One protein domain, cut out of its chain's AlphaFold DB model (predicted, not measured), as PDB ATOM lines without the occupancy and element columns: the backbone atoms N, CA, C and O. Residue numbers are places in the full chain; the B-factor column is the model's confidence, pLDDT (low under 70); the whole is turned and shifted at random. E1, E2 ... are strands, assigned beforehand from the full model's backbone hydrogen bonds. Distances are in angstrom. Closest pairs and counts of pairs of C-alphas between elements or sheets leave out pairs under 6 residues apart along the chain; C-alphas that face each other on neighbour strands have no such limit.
ATOM      1  N   ILE A   3       4.371  24.305 -17.517       97.06
ATOM      2  CA  ILE A   3       4.573  25.400 -16.571       97.06
ATOM      3  C   ILE A   3       5.791  25.045 -15.735       97.06
ATOM      4  O   ILE A   3       5.900  23.915 -15.260       97.06
ATOM      5  N   ASP A   4       6.694  26.002 -15.608       97.50
ATOM      6  CA  ASP A   4       7.956  25.859 -14.903       97.50
ATOM      7  C   ASP A   4       8.098  27.034 -13.939       97.50
ATOM      8  O   ASP A   4       8.283  28.170 -14.381       97.50
ATOM      9  N   LEU A   5       7.900  26.771 -12.649       97.94
ATOM     10  CA  LEU A   5       8.114  27.726 -11.567       97.94
ATOM     11  C   LEU A   5       9.374  27.298 -10.821       97.94
ATOM     12  O   LEU A   5       9.373  26.237 -10.213       97.94
ATOM     13  N   ASP A   6      10.413  28.120 -10.847       98.00
ATOM     14  CA  ASP A   6      11.725  27.784 -10.290       98.00
ATOM     15  C   ASP A   6      12.183  28.893  -9.339       98.00
ATOM     16  O   ASP A   6      12.174  30.077  -9.706       98.00
ATOM     17  N   TRP A   7      12.543  28.510  -8.115       97.56
ATOM     18  CA  TRP A   7      13.115  29.395  -7.101       97.56
ATOM     19  C   TRP A   7      14.438  28.874  -6.513       97.56
ATOM     20  O   TRP A   7      15.113  29.622  -5.807       97.56
ATOM     21  N   GLY A   8      14.834  27.630  -6.809       96.62
ATOM     22  CA  GLY A   8      16.167  27.063  -6.563       96.62
ATOM     23  C   GLY A   8      16.592  26.865  -5.101       96.62
ATOM     24  O   GLY A   8      17.667  26.319  -4.856       96.62
ATOM     25  N   ASP A   9      15.785  27.295  -4.131       94.19
ATOM     26  CA  ASP A   9      16.060  27.166  -2.698       94.19
ATOM     27  C   ASP A   9      15.071  26.199  -2.040       94.19
ATOM     28  O   ASP A   9      13.917  26.538  -1.781       94.19
ATOM     29  N   THR A  10      15.548  24.997  -1.715       94.69
ATOM     30  CA  THR A  10      14.748  23.942  -1.073       94.69
ATOM     31  C   THR A  10      14.396  24.233   0.386       94.69
ATOM     32  O   THR A  10      13.614  23.498   0.986       94.69
ATOM     33  N   SER A  11      15.018  25.240   1.009       94.06
ATOM     34  CA  SER A  11      14.663  25.665   2.369       94.06
ATOM     35  C   SER A  11      13.376  26.493   2.396       94.06
ATOM     36  O   SER A  11      12.688  26.528   3.419       94.06
ATOM     37  N   ASN A  12      13.026  27.090   1.254       94.38
ATOM     38  CA  ASN A  12      11.789  27.815   1.032       94.38
ATOM     39  C   ASN A  12      10.821  26.990   0.175       94.38
ATOM     40  O   ASN A  12      11.204  26.142  -0.627       94.38
ATOM     41  N   SER A  13       9.530  27.262   0.326       94.44
ATOM     42  CA  SER A  13       8.470  26.608  -0.433       94.44
ATOM     43  C   SER A  13       7.520  27.640  -1.020       94.44
ATOM     44  O   SER A  13       6.912  28.444  -0.299       94.44
ATOM     45  N   LEU A  14       7.361  27.585  -2.341       97.44
ATOM     46  CA  LEU A  14       6.341  28.328  -3.068       97.44
ATOM     47  C   LEU A  14       5.138  27.430  -3.386       97.44
ATOM     48  O   LEU A  14       5.232  26.206  -3.475       97.44
ATOM     49  N   ARG A  15       3.977  28.064  -3.554       97.19
ATOM     50  CA  ARG A  15       2.720  27.445  -3.974       97.19
ATOM     51  C   ARG A  15       2.315  27.993  -5.332       97.19
ATOM     52  O   ARG A  15       2.237  29.210  -5.494       97.19
ATOM     53  N   LEU A  16       1.931  27.103  -6.240       98.06
ATOM     54  CA  LEU A  16       1.337  27.460  -7.525       98.06
ATOM     55  C   LEU A  16      -0.149  27.083  -7.561       98.06
ATOM     56  O   LEU A  16      -0.515  25.924  -7.360       98.06
ATOM     57  N   ARG A  17      -1.018  28.048  -7.866       98.25
ATOM     58  CA  ARG A  17      -2.418  27.801  -8.241       98.25
ATOM     59  C   ARG A  17      -2.652  28.294  -9.664       98.25
ATOM     60  O   ARG A  17      -2.198  29.374 -10.031       98.25
ATOM     61  N   ILE A  18      -3.350  27.494 -10.467       97.75
ATOM     62  CA  ILE A  18      -3.592  27.790 -11.881       97.75
ATOM     63  C   ILE A  18      -5.089  27.988 -12.084       97.75
ATOM     64  O   ILE A  18      -5.879  27.105 -11.755       97.75
ATOM     65  N   TYR A  19      -5.469  29.118 -12.666       97.44
ATOM     66  CA  TYR A  19      -6.834  29.383 -13.100       97.44
ATOM     67  C   TYR A  19      -6.878  29.220 -14.621       97.44
ATOM     68  O   TYR A  19      -6.361  30.056 -15.366       97.44
ATOM     69  N   ALA A  20      -7.428  28.094 -15.064       96.12
ATOM     70  CA  ALA A  20      -7.746  27.826 -16.457       96.12
ATOM     71  C   ALA A  20      -9.101  28.467 -16.816       96.12
ATOM     72  O   ALA A  20      -9.898  28.757 -15.920       96.12
ATOM     73  N   PRO A  21      -9.415  28.648 -18.110       95.94
ATOM     74  CA  PRO A  21     -10.706  29.188 -18.540       95.94
ATOM     75  C   PRO A  21     -11.925  28.406 -18.029       95.94
ATOM     76  O   PRO A  21     -13.006  28.971 -17.885       95.94
ATOM     77  N   ASP A  22     -11.755  27.111 -17.775       94.44
ATOM     78  CA  ASP A  22     -12.807  26.160 -17.420       94.44
ATOM     79  C   ASP A  22     -12.646  25.544 -16.020       94.44
ATOM     80  O   ASP A  22     -13.560  24.880 -15.533       94.44
ATOM     81  N   ALA A  23     -11.499  25.739 -15.362       94.56
ATOM     82  CA  ALA A  23     -11.167  25.032 -14.128       94.56
ATOM     83  C   ALA A  23     -10.136  25.767 -13.265       94.56
ATOM     84  O   ALA A  23      -9.382  26.619 -13.728       94.56
ATOM     85  N   VAL A  24     -10.043  25.365 -11.996       96.81
ATOM     86  CA  VAL A  24      -8.947  25.750 -11.098       96.81
ATOM     87  C   VAL A  24      -8.135  24.501 -10.771       96.81
ATOM     88  O   VAL A  24      -8.699  23.494 -10.347       96.81
ATOM     89  N   LEU A  25      -6.820  24.560 -10.981       95.69
ATOM     90  CA  LEU A  25      -5.895  23.452 -10.753       95.69
ATOM     91  C   LEU A  25      -4.947  23.764  -9.587       95.69
ATOM     92  O   LEU A  25      -4.504  24.903  -9.407       95.69
ATOM     93  N   GLY A  26      -4.607  22.725  -8.822       95.19
ATOM     94  CA  GLY A  26      -3.762  22.826  -7.632       95.19
ATOM     95  C   GLY A  26      -4.555  23.064  -6.333       95.19
ATOM     96  O   GLY A  26      -5.756  22.788  -6.284       95.19
ATOM     97  N   PRO A  27      -3.911  23.581  -5.269       95.94
ATOM     98  CA  PRO A  27      -2.545  24.104  -5.254       95.94
ATOM     99  C   PRO A  27      -1.476  23.021  -5.446       95.94
ATOM    100  O   PRO A  27      -1.629  21.899  -4.971       95.94
ATOM    101  N   TYR A  28      -0.398  23.393  -6.125       96.69
ATOM    102  CA  TYR A  28       0.821  22.605  -6.260       96.69
ATOM    103  C   TYR A  28       1.902  23.174  -5.348       96.69
ATOM    104  O   TYR A  28       1.970  24.387  -5.136       96.69
ATOM    105  N   TYR A  29       2.730  22.276  -4.837       94.38
ATOM    106  CA  TYR A  29       3.884  22.542  -3.988       94.38
ATOM    107  C   TYR A  29       5.053  21.719  -4.521       94.38
ATOM    108  O   TYR A  29       4.808  20.731  -5.208       94.38
ATOM    109  N   ASP A  30       6.271  22.087  -4.138       87.38
ATOM    110  CA  ASP A  30       7.530  21.407  -4.498       87.38
ATOM    111  C   ASP A  30       7.410  19.871  -4.412       87.38
ATOM    112  O   ASP A  30       7.596  19.134  -5.371       87.38
ATOM    113  N   ALA A  31       6.881  19.359  -3.294       85.88
ATOM    114  CA  ALA A  31       6.705  17.921  -3.065       85.88
ATOM    115  C   ALA A  31       5.845  17.168  -4.113       85.88
ATOM    116  O   ALA A  31       5.762  15.940  -4.053       85.88
ATOM    117  N   TYR A  32       5.173  17.865  -5.033       83.88
ATOM    118  CA  TYR A  32       4.414  17.258  -6.122       83.88
ATOM    119  C   TYR A  32       5.307  16.587  -7.179       83.88
ATOM    120  O   TYR A  32       4.929  15.542  -7.712       83.88
ATOM    121  N   ASP A  33       6.468  17.161  -7.479       79.25
ATOM    122  CA  ASP A  33       7.406  16.674  -8.496       79.25
ATOM    123  C   ASP A  33       8.835  16.468  -7.977       79.25
ATOM    124  O   ASP A  33       9.618  15.766  -8.618       79.25
ATOM    125  N   GLY A  34       9.132  16.953  -6.774       84.94
ATOM    126  CA  GLY A  34      10.398  16.746  -6.084       84.94
ATOM    127  C   GLY A  34      10.650  17.902  -5.128       84.94
ATOM    128  O   GLY A  34      10.254  19.018  -5.394       84.94
ATOM    129  N   VAL A  35      11.286  17.661  -3.982       89.88
ATOM    130  CA  VAL A  35      11.684  18.785  -3.118       89.88
ATOM    131  C   VAL A  35      13.022  19.320  -3.625       89.88
ATOM    132  O   VAL A  35      14.073  18.911  -3.127       89.88
ATOM    133  N   ASP A  36      12.986  20.131  -4.681       94.88
ATOM    134  CA  ASP A  36      14.166  20.663  -5.373       94.88
ATOM    135  C   ASP A  36      14.109  22.178  -5.644       94.88
ATOM    136  O   ASP A  36      15.021  22.728  -6.266       94.88
ATOM    137  N   GLY A  37      13.116  22.877  -5.085       96.31
ATOM    138  CA  GLY A  37      12.960  24.318  -5.252       96.31
ATOM    139  C   GLY A  37      12.311  24.686  -6.587       96.31
ATOM    140  O   GLY A  37      12.592  25.760  -7.136       96.31
ATOM    141  N   ARG A  38      11.490  23.791  -7.139       97.38
ATOM    142  CA  ARG A  38      10.908  23.916  -8.468       97.38
ATOM    143  C   ARG A  38       9.591  23.150  -8.573       97.38
ATOM    144  O   ARG A  38       9.408  22.072  -8.043       97.38
ATOM    145  N   ILE A  39       8.652  23.720  -9.322       97.50
ATOM    146  CA  ILE A  39       7.410  23.062  -9.723       97.50
ATOM    147  C   ILE A  39       7.370  23.010 -11.250       97.50
ATOM    148  O   ILE A  39       7.133  24.017 -11.927       97.50
ATOM    149  N   TYR A  40       7.561  21.813 -11.793       96.25
ATOM    150  CA  TYR A  40       7.542  21.498 -13.212       96.25
ATOM    151  C   TYR A  40       6.310  20.669 -13.587       96.25
ATOM    152  O   TYR A  40       6.251  19.443 -13.464       96.25
ATOM    153  N   LEU A  41       5.297  21.343 -14.130       95.44
ATOM    154  CA  LEU A  41       4.008  20.732 -14.446       95.44
ATOM    155  C   LEU A  41       3.789  20.594 -15.944       95.44
ATOM    156  O   LEU A  41       4.016  21.509 -16.738       95.44
ATOM    157  N   ARG A  42       3.204  19.457 -16.330       95.00
ATOM    158  CA  ARG A  42       2.639  19.260 -17.666       95.00
ATOM    159  C   ARG A  42       1.128  19.099 -17.587       95.00
ATOM    160  O   ARG A  42       0.627  18.004 -17.339       95.00
ATOM    161  N   ILE A  43       0.405  20.169 -17.906       94.06
ATOM    162  CA  ILE A  43      -1.059  20.158 -17.968       94.06
ATOM    163  C   ILE A  43      -1.513  19.523 -19.286       94.06
ATOM    164  O   ILE A  43      -1.089  19.921 -20.382       94.06
ATOM    165  N   LYS A  44      -2.378  18.512 -19.164       93.06
ATOM    166  CA  LYS A  44      -2.978  17.753 -20.267       93.06
ATOM    167  C   LYS A  44      -4.484  17.634 -20.048       93.06
ATOM    168  O   LYS A  44      -4.936  17.548 -18.914       93.06
ATOM    169  N   SER A  45      -5.226  17.561 -21.145       90.50
ATOM    170  CA  SER A  45      -6.659  17.270 -21.170       90.50
ATOM    171  C   SER A  45      -6.936  16.282 -22.301       90.50
ATOM    172  O   SER A  45      -6.318  16.382 -23.364       90.50
ATOM    173  N   SER A  46      -7.846  15.330 -22.079       89.88
ATOM    174  CA  SER A  46      -8.278  14.363 -23.098       89.88
ATOM    175  C   SER A  46      -9.123  15.004 -24.201       89.88
ATOM    176  O   SER A  46      -9.134  14.505 -25.322       89.88
ATOM    177  N   VAL A  47      -9.793  16.118 -23.899       90.00
ATOM    178  CA  VAL A  47     -10.650  16.868 -24.831       90.00
ATOM    179  C   VAL A  47      -9.969  18.124 -25.390       90.00
ATOM    180  O   VAL A  47     -10.575  18.874 -26.148       90.00
ATOM    181  N   GLY A  48      -8.694  18.341 -25.052       90.75
ATOM    182  CA  GLY A  48      -7.938  19.546 -25.397       90.75
ATOM    183  C   GLY A  48      -7.958  20.601 -24.288       90.75
ATOM    184  O   GLY A  48      -8.774  20.554 -23.371       90.75
ATOM    185  N   LEU A  49      -6.995  21.526 -24.333       93.62
ATOM    186  CA  LEU A  49      -6.946  22.656 -23.401       93.62
ATOM    187  C   LEU A  49      -7.862  23.766 -23.906       93.62
ATOM    188  O   LEU A  49      -7.815  24.114 -25.088       93.62
ATOM    189  N   HIS A  50      -8.669  24.327 -23.010       93.12
ATOM    190  CA  HIS A  50      -9.600  25.383 -23.373       93.12
ATOM    191  C   HIS A  50      -8.845  26.674 -23.739       93.12
ATOM    192  O   HIS A  50      -7.956  27.105 -22.990       93.12
ATOM    193  N   PRO A  51      -9.163  27.295 -24.893       92.50
ATOM    194  CA  PRO A  51      -8.599  28.586 -25.257       92.50
ATOM    195  C   PRO A  51      -9.160  29.673 -24.338       92.50
ATOM    196  O   PRO A  51     -10.306  29.607 -23.902       92.50
ATOM    197  N   GLY A  52      -8.355  30.695 -24.065       94.56
ATOM    198  CA  GLY A  52      -8.736  31.805 -23.200       94.56
ATOM    199  C   GLY A  52      -7.578  32.258 -22.326       94.56
ATOM    200  O   GLY A  52      -6.432  31.853 -22.527       94.56
ATOM    201  N   THR A  53      -7.888  33.108 -21.353       95.75
ATOM    202  CA  THR A  53      -6.896  33.610 -20.404       95.75
ATOM    203  C   THR A  53      -6.618  32.562 -19.338       95.75
ATOM    204  O   THR A  53      -7.529  32.113 -18.648       95.75
ATOM    205  N   TRP A  54      -5.346  32.214 -19.193       96.44
ATOM    206  CA  TRP A  54      -4.837  31.422 -18.081       96.44
ATOM    207  C   TRP A  54      -4.150  32.361 -17.092       96.44
ATOM    208  O   TRP A  54      -3.442  33.279 -17.509       96.44
ATOM    209  N   GLN A  55      -4.354  32.144 -15.794       97.31
ATOM    210  CA  GLN A  55      -3.691  32.915 -14.741       97.31
ATOM    211  C   GLN A  55      -2.894  31.987 -13.830       97.31
ATOM    212  O   GLN A  55      -3.362  30.910 -13.453       97.31
ATOM    213  N   PHE A  56      -1.695  32.430 -13.460       97.12
ATOM    214  CA  PHE A  56      -0.787  31.713 -12.575       97.12
ATOM    215  C   PHE A  56      -0.595  32.534 -11.305       97.12
ATOM    216  O   PHE A  56      -0.086  33.651 -11.349       97.12
ATOM    217  N   GLU A  57      -1.034  31.991 -10.179       97.94
ATOM    218  CA  GLU A  57      -0.872  32.603  -8.866       97.94
ATOM    219  C   GLU A  57       0.277  31.908  -8.141       97.94
ATOM    220  O   GLU A  57       0.175  30.731  -7.779       97.94
ATOM    221  N   VAL A  58       1.362  32.653  -7.934       97.94
ATOM    222  CA  VAL A  58       2.521  32.236  -7.142       97.94
ATOM    223  C   VAL A  58       2.401  32.852  -5.753       97.94
ATOM    224  O   VAL A  58       2.170  34.053  -5.617       97.94
ATOM    225  N   TYR A  59       2.543  32.030  -4.719       97.69
ATOM    226  CA  TYR A  59       2.439  32.462  -3.329       97.69
ATOM    227  C   TYR A  59       3.560  31.858  -2.477       97.69
ATOM    228  O   TYR A  59       3.808  30.657  -2.559       97.69
ATOM    229  N   GLY A  60       4.201  32.665  -1.627       96.69
ATOM    230  CA  GLY A  60       5.193  32.185  -0.658       96.69
ATOM    231  C   GLY A  60       4.524  31.387   0.459       96.69
ATOM    232  O   GLY A  60       3.917  31.973   1.350       96.69
ATOM    233  N   HIS A  61       4.590  30.055   0.398       94.81
ATOM    234  CA  HIS A  61       3.926  29.181   1.366       94.81
ATOM    235  C   HIS A  61       4.697  29.086   2.681       94.81
ATOM    236  O   HIS A  61       4.111  29.245   3.751       94.81
ATOM    237  N   GLN A  62       6.000  28.828   2.583       94.81
ATOM    238  CA  GLN A  62       6.941  28.825   3.697       94.81
ATOM    239  C   GLN A  62       8.211  29.495   3.197       94.81
ATOM    240  O   GLN A  62       9.026  28.862   2.540       94.81
ATOM    241  N   VAL A  63       8.328  30.796   3.437       96.44
ATOM    242  CA  VAL A  63       9.475  31.587   2.994       96.44
ATOM    243  C   VAL A  63      10.071  32.276   4.209       96.44
ATOM    244  O   VAL A  63       9.359  32.979   4.929       96.44
ATOM    245  N   THR A  64      11.362  32.060   4.433       95.88
ATOM    246  CA  THR A  64      12.150  32.898   5.338       95.88
ATOM    247  C   THR A  64      12.675  34.083   4.533       95.88
ATOM    248  O   THR A  64      13.297  33.895   3.493       95.88
ATOM    249  N   ASP A  65      12.390  35.299   4.999       94.69
ATOM    250  CA  ASP A  65      12.693  36.560   4.313       94.69
ATOM    251  C   ASP A  65      12.060  36.684   2.913       94.69
ATOM    252  O   ASP A  65      10.836  36.632   2.773       94.69
ATOM    253  N   THR A  66      12.870  36.947   1.886       95.81
ATOM    254  CA  THR A  66      12.427  37.178   0.505       95.81
ATOM    255  C   THR A  66      12.924  36.049  -0.382       95.81
ATOM    256  O   THR A  66      14.095  35.693  -0.320       95.81
ATOM    257  N   GLN A  67      12.042  35.538  -1.237       97.38
ATOM    258  CA  GLN A  67      12.374  34.529  -2.235       97.38
ATOM    259  C   GLN A  67      12.074  35.067  -3.631       97.38
ATOM    260  O   GLN A  67      10.918  35.349  -3.961       97.38
ATOM    261  N   ASP A  68      13.114  35.159  -4.453       98.19
ATOM    262  CA  ASP A  68      12.973  35.417  -5.881       98.19
ATOM    263  C   ASP A  68      12.561  34.139  -6.615       98.19
ATOM    264  O   ASP A  68      12.854  33.024  -6.179       98.19
ATOM    265  N   TYR A  69      11.877  34.292  -7.746       98.12
ATOM    266  CA  TYR A  69      11.471  33.167  -8.579       98.12
ATOM    267  C   TYR A  69      11.417  33.557 -10.051       98.12
ATOM    268  O   TYR A  69      11.281  34.728 -10.415       98.12
ATOM    269  N   THR A  70      11.461  32.543 -10.908       98.31
ATOM    270  CA  THR A  70      11.140  32.662 -12.327       98.31
ATOM    271  C   THR A  70       9.930  31.801 -12.654       98.31
ATOM    272  O   THR A  70       9.723  30.747 -12.058       98.31
ATOM    273  N   ILE A  71       9.105  32.266 -13.590       97.88
ATOM    274  CA  ILE A  71       7.993  31.482 -14.120       97.88
ATOM    275  C   ILE A  71       7.999  31.537 -15.644       97.88
ATOM    276  O   ILE A  71       8.036  32.614 -16.242       97.88
ATOM    277  N   ALA A  72       7.953  30.367 -16.274       97.69
ATOM    278  CA  ALA A  72       7.869  30.214 -17.719       97.69
ATOM    279  C   ALA A  72       6.748  29.242 -18.100       97.69
ATOM    280  O   ALA A  72       6.441  28.292 -17.377       97.69
ATOM    281  N   TRP A  73       6.136  29.464 -19.266       94.31
ATOM    282  CA  TRP A  73       5.115  28.574 -19.812       94.31
ATOM    283  C   TRP A  73       5.221  28.445 -21.335       94.31
ATOM    284  O   TRP A  73       5.641  29.382 -22.017       94.31
ATOM    285  N   ARG A  74       4.849  27.272 -21.869       91.12
ATOM    286  CA  ARG A  74       4.805  26.985 -23.317       91.12
ATOM    287  C   ARG A  74       3.797  25.902 -23.706       91.12
ATOM    288  O   ARG A  74       3.428  25.058 -22.851       91.12
TER     289      ARG A  74
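Overview. This is residues 3 to 74 of the 74 residues of an uncharacterized protein of Methanomicrobiales archaeon (UniProt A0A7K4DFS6). Two small antiparallel sheets of three strands lie face to face as a sandwich, their strands at 28 degrees to each other. The link of residues 43 to 54, between E4 and E5, reaches out at one end of the long axis and folds back. The 72 printed residues have six named strands, E1 to E6, and no named helix; the sheet orders are E4 - E1 - E6 and E3 - E2 - E5. The class is all strand, with 34 residues, under half, in named elements. The whole is compact, with a radius of gyration of the C-alphas of 12.7 A, and only just a rod, spanning 40 by 20 by 18 A.

Along the chain. E1, residues 3 to 6, begins at C-alpha 3 (4.573, 25.400, -16.571). E2, residues 13 to 19, is 20.1 A long; E3, residues 24 to 29, 15.0 A. E4 is residues 38 to 42, 13.2 A, and E5, residues 55 to 62, 21.7 A. E6, residues 70 to 73, ends at C-alpha 73 (5.115, 28.574, -19.812).

Arrangement. E1 is the inner strand of its sheet, antiparallel to E4 at 174 degrees, with N 5 and O 39 2.9 A apart, and to E6 at 169 degrees, with N 70 and O 6 2.8 A apart. E2 is the inner strand of the other, forming a hairpin with E3, N 25 and O 18 2.8 A apart. E5 is antiparallel to E2 at 157 degrees, with N 15 and O 59 2.8 A apart. Between the sheets, the closest C-alphas of E3 and E4 are those of Tyr 29 and Ile 39, 6.8 A apart. E2 and E6 are apart.

Size, cuts and confidence. The C-alphas farthest apart are those of Val 47 and Asp 65, 42.2 A. The link E4 to E5 is long. The printed part has no cut, and no printed residue is under pLDDT 70.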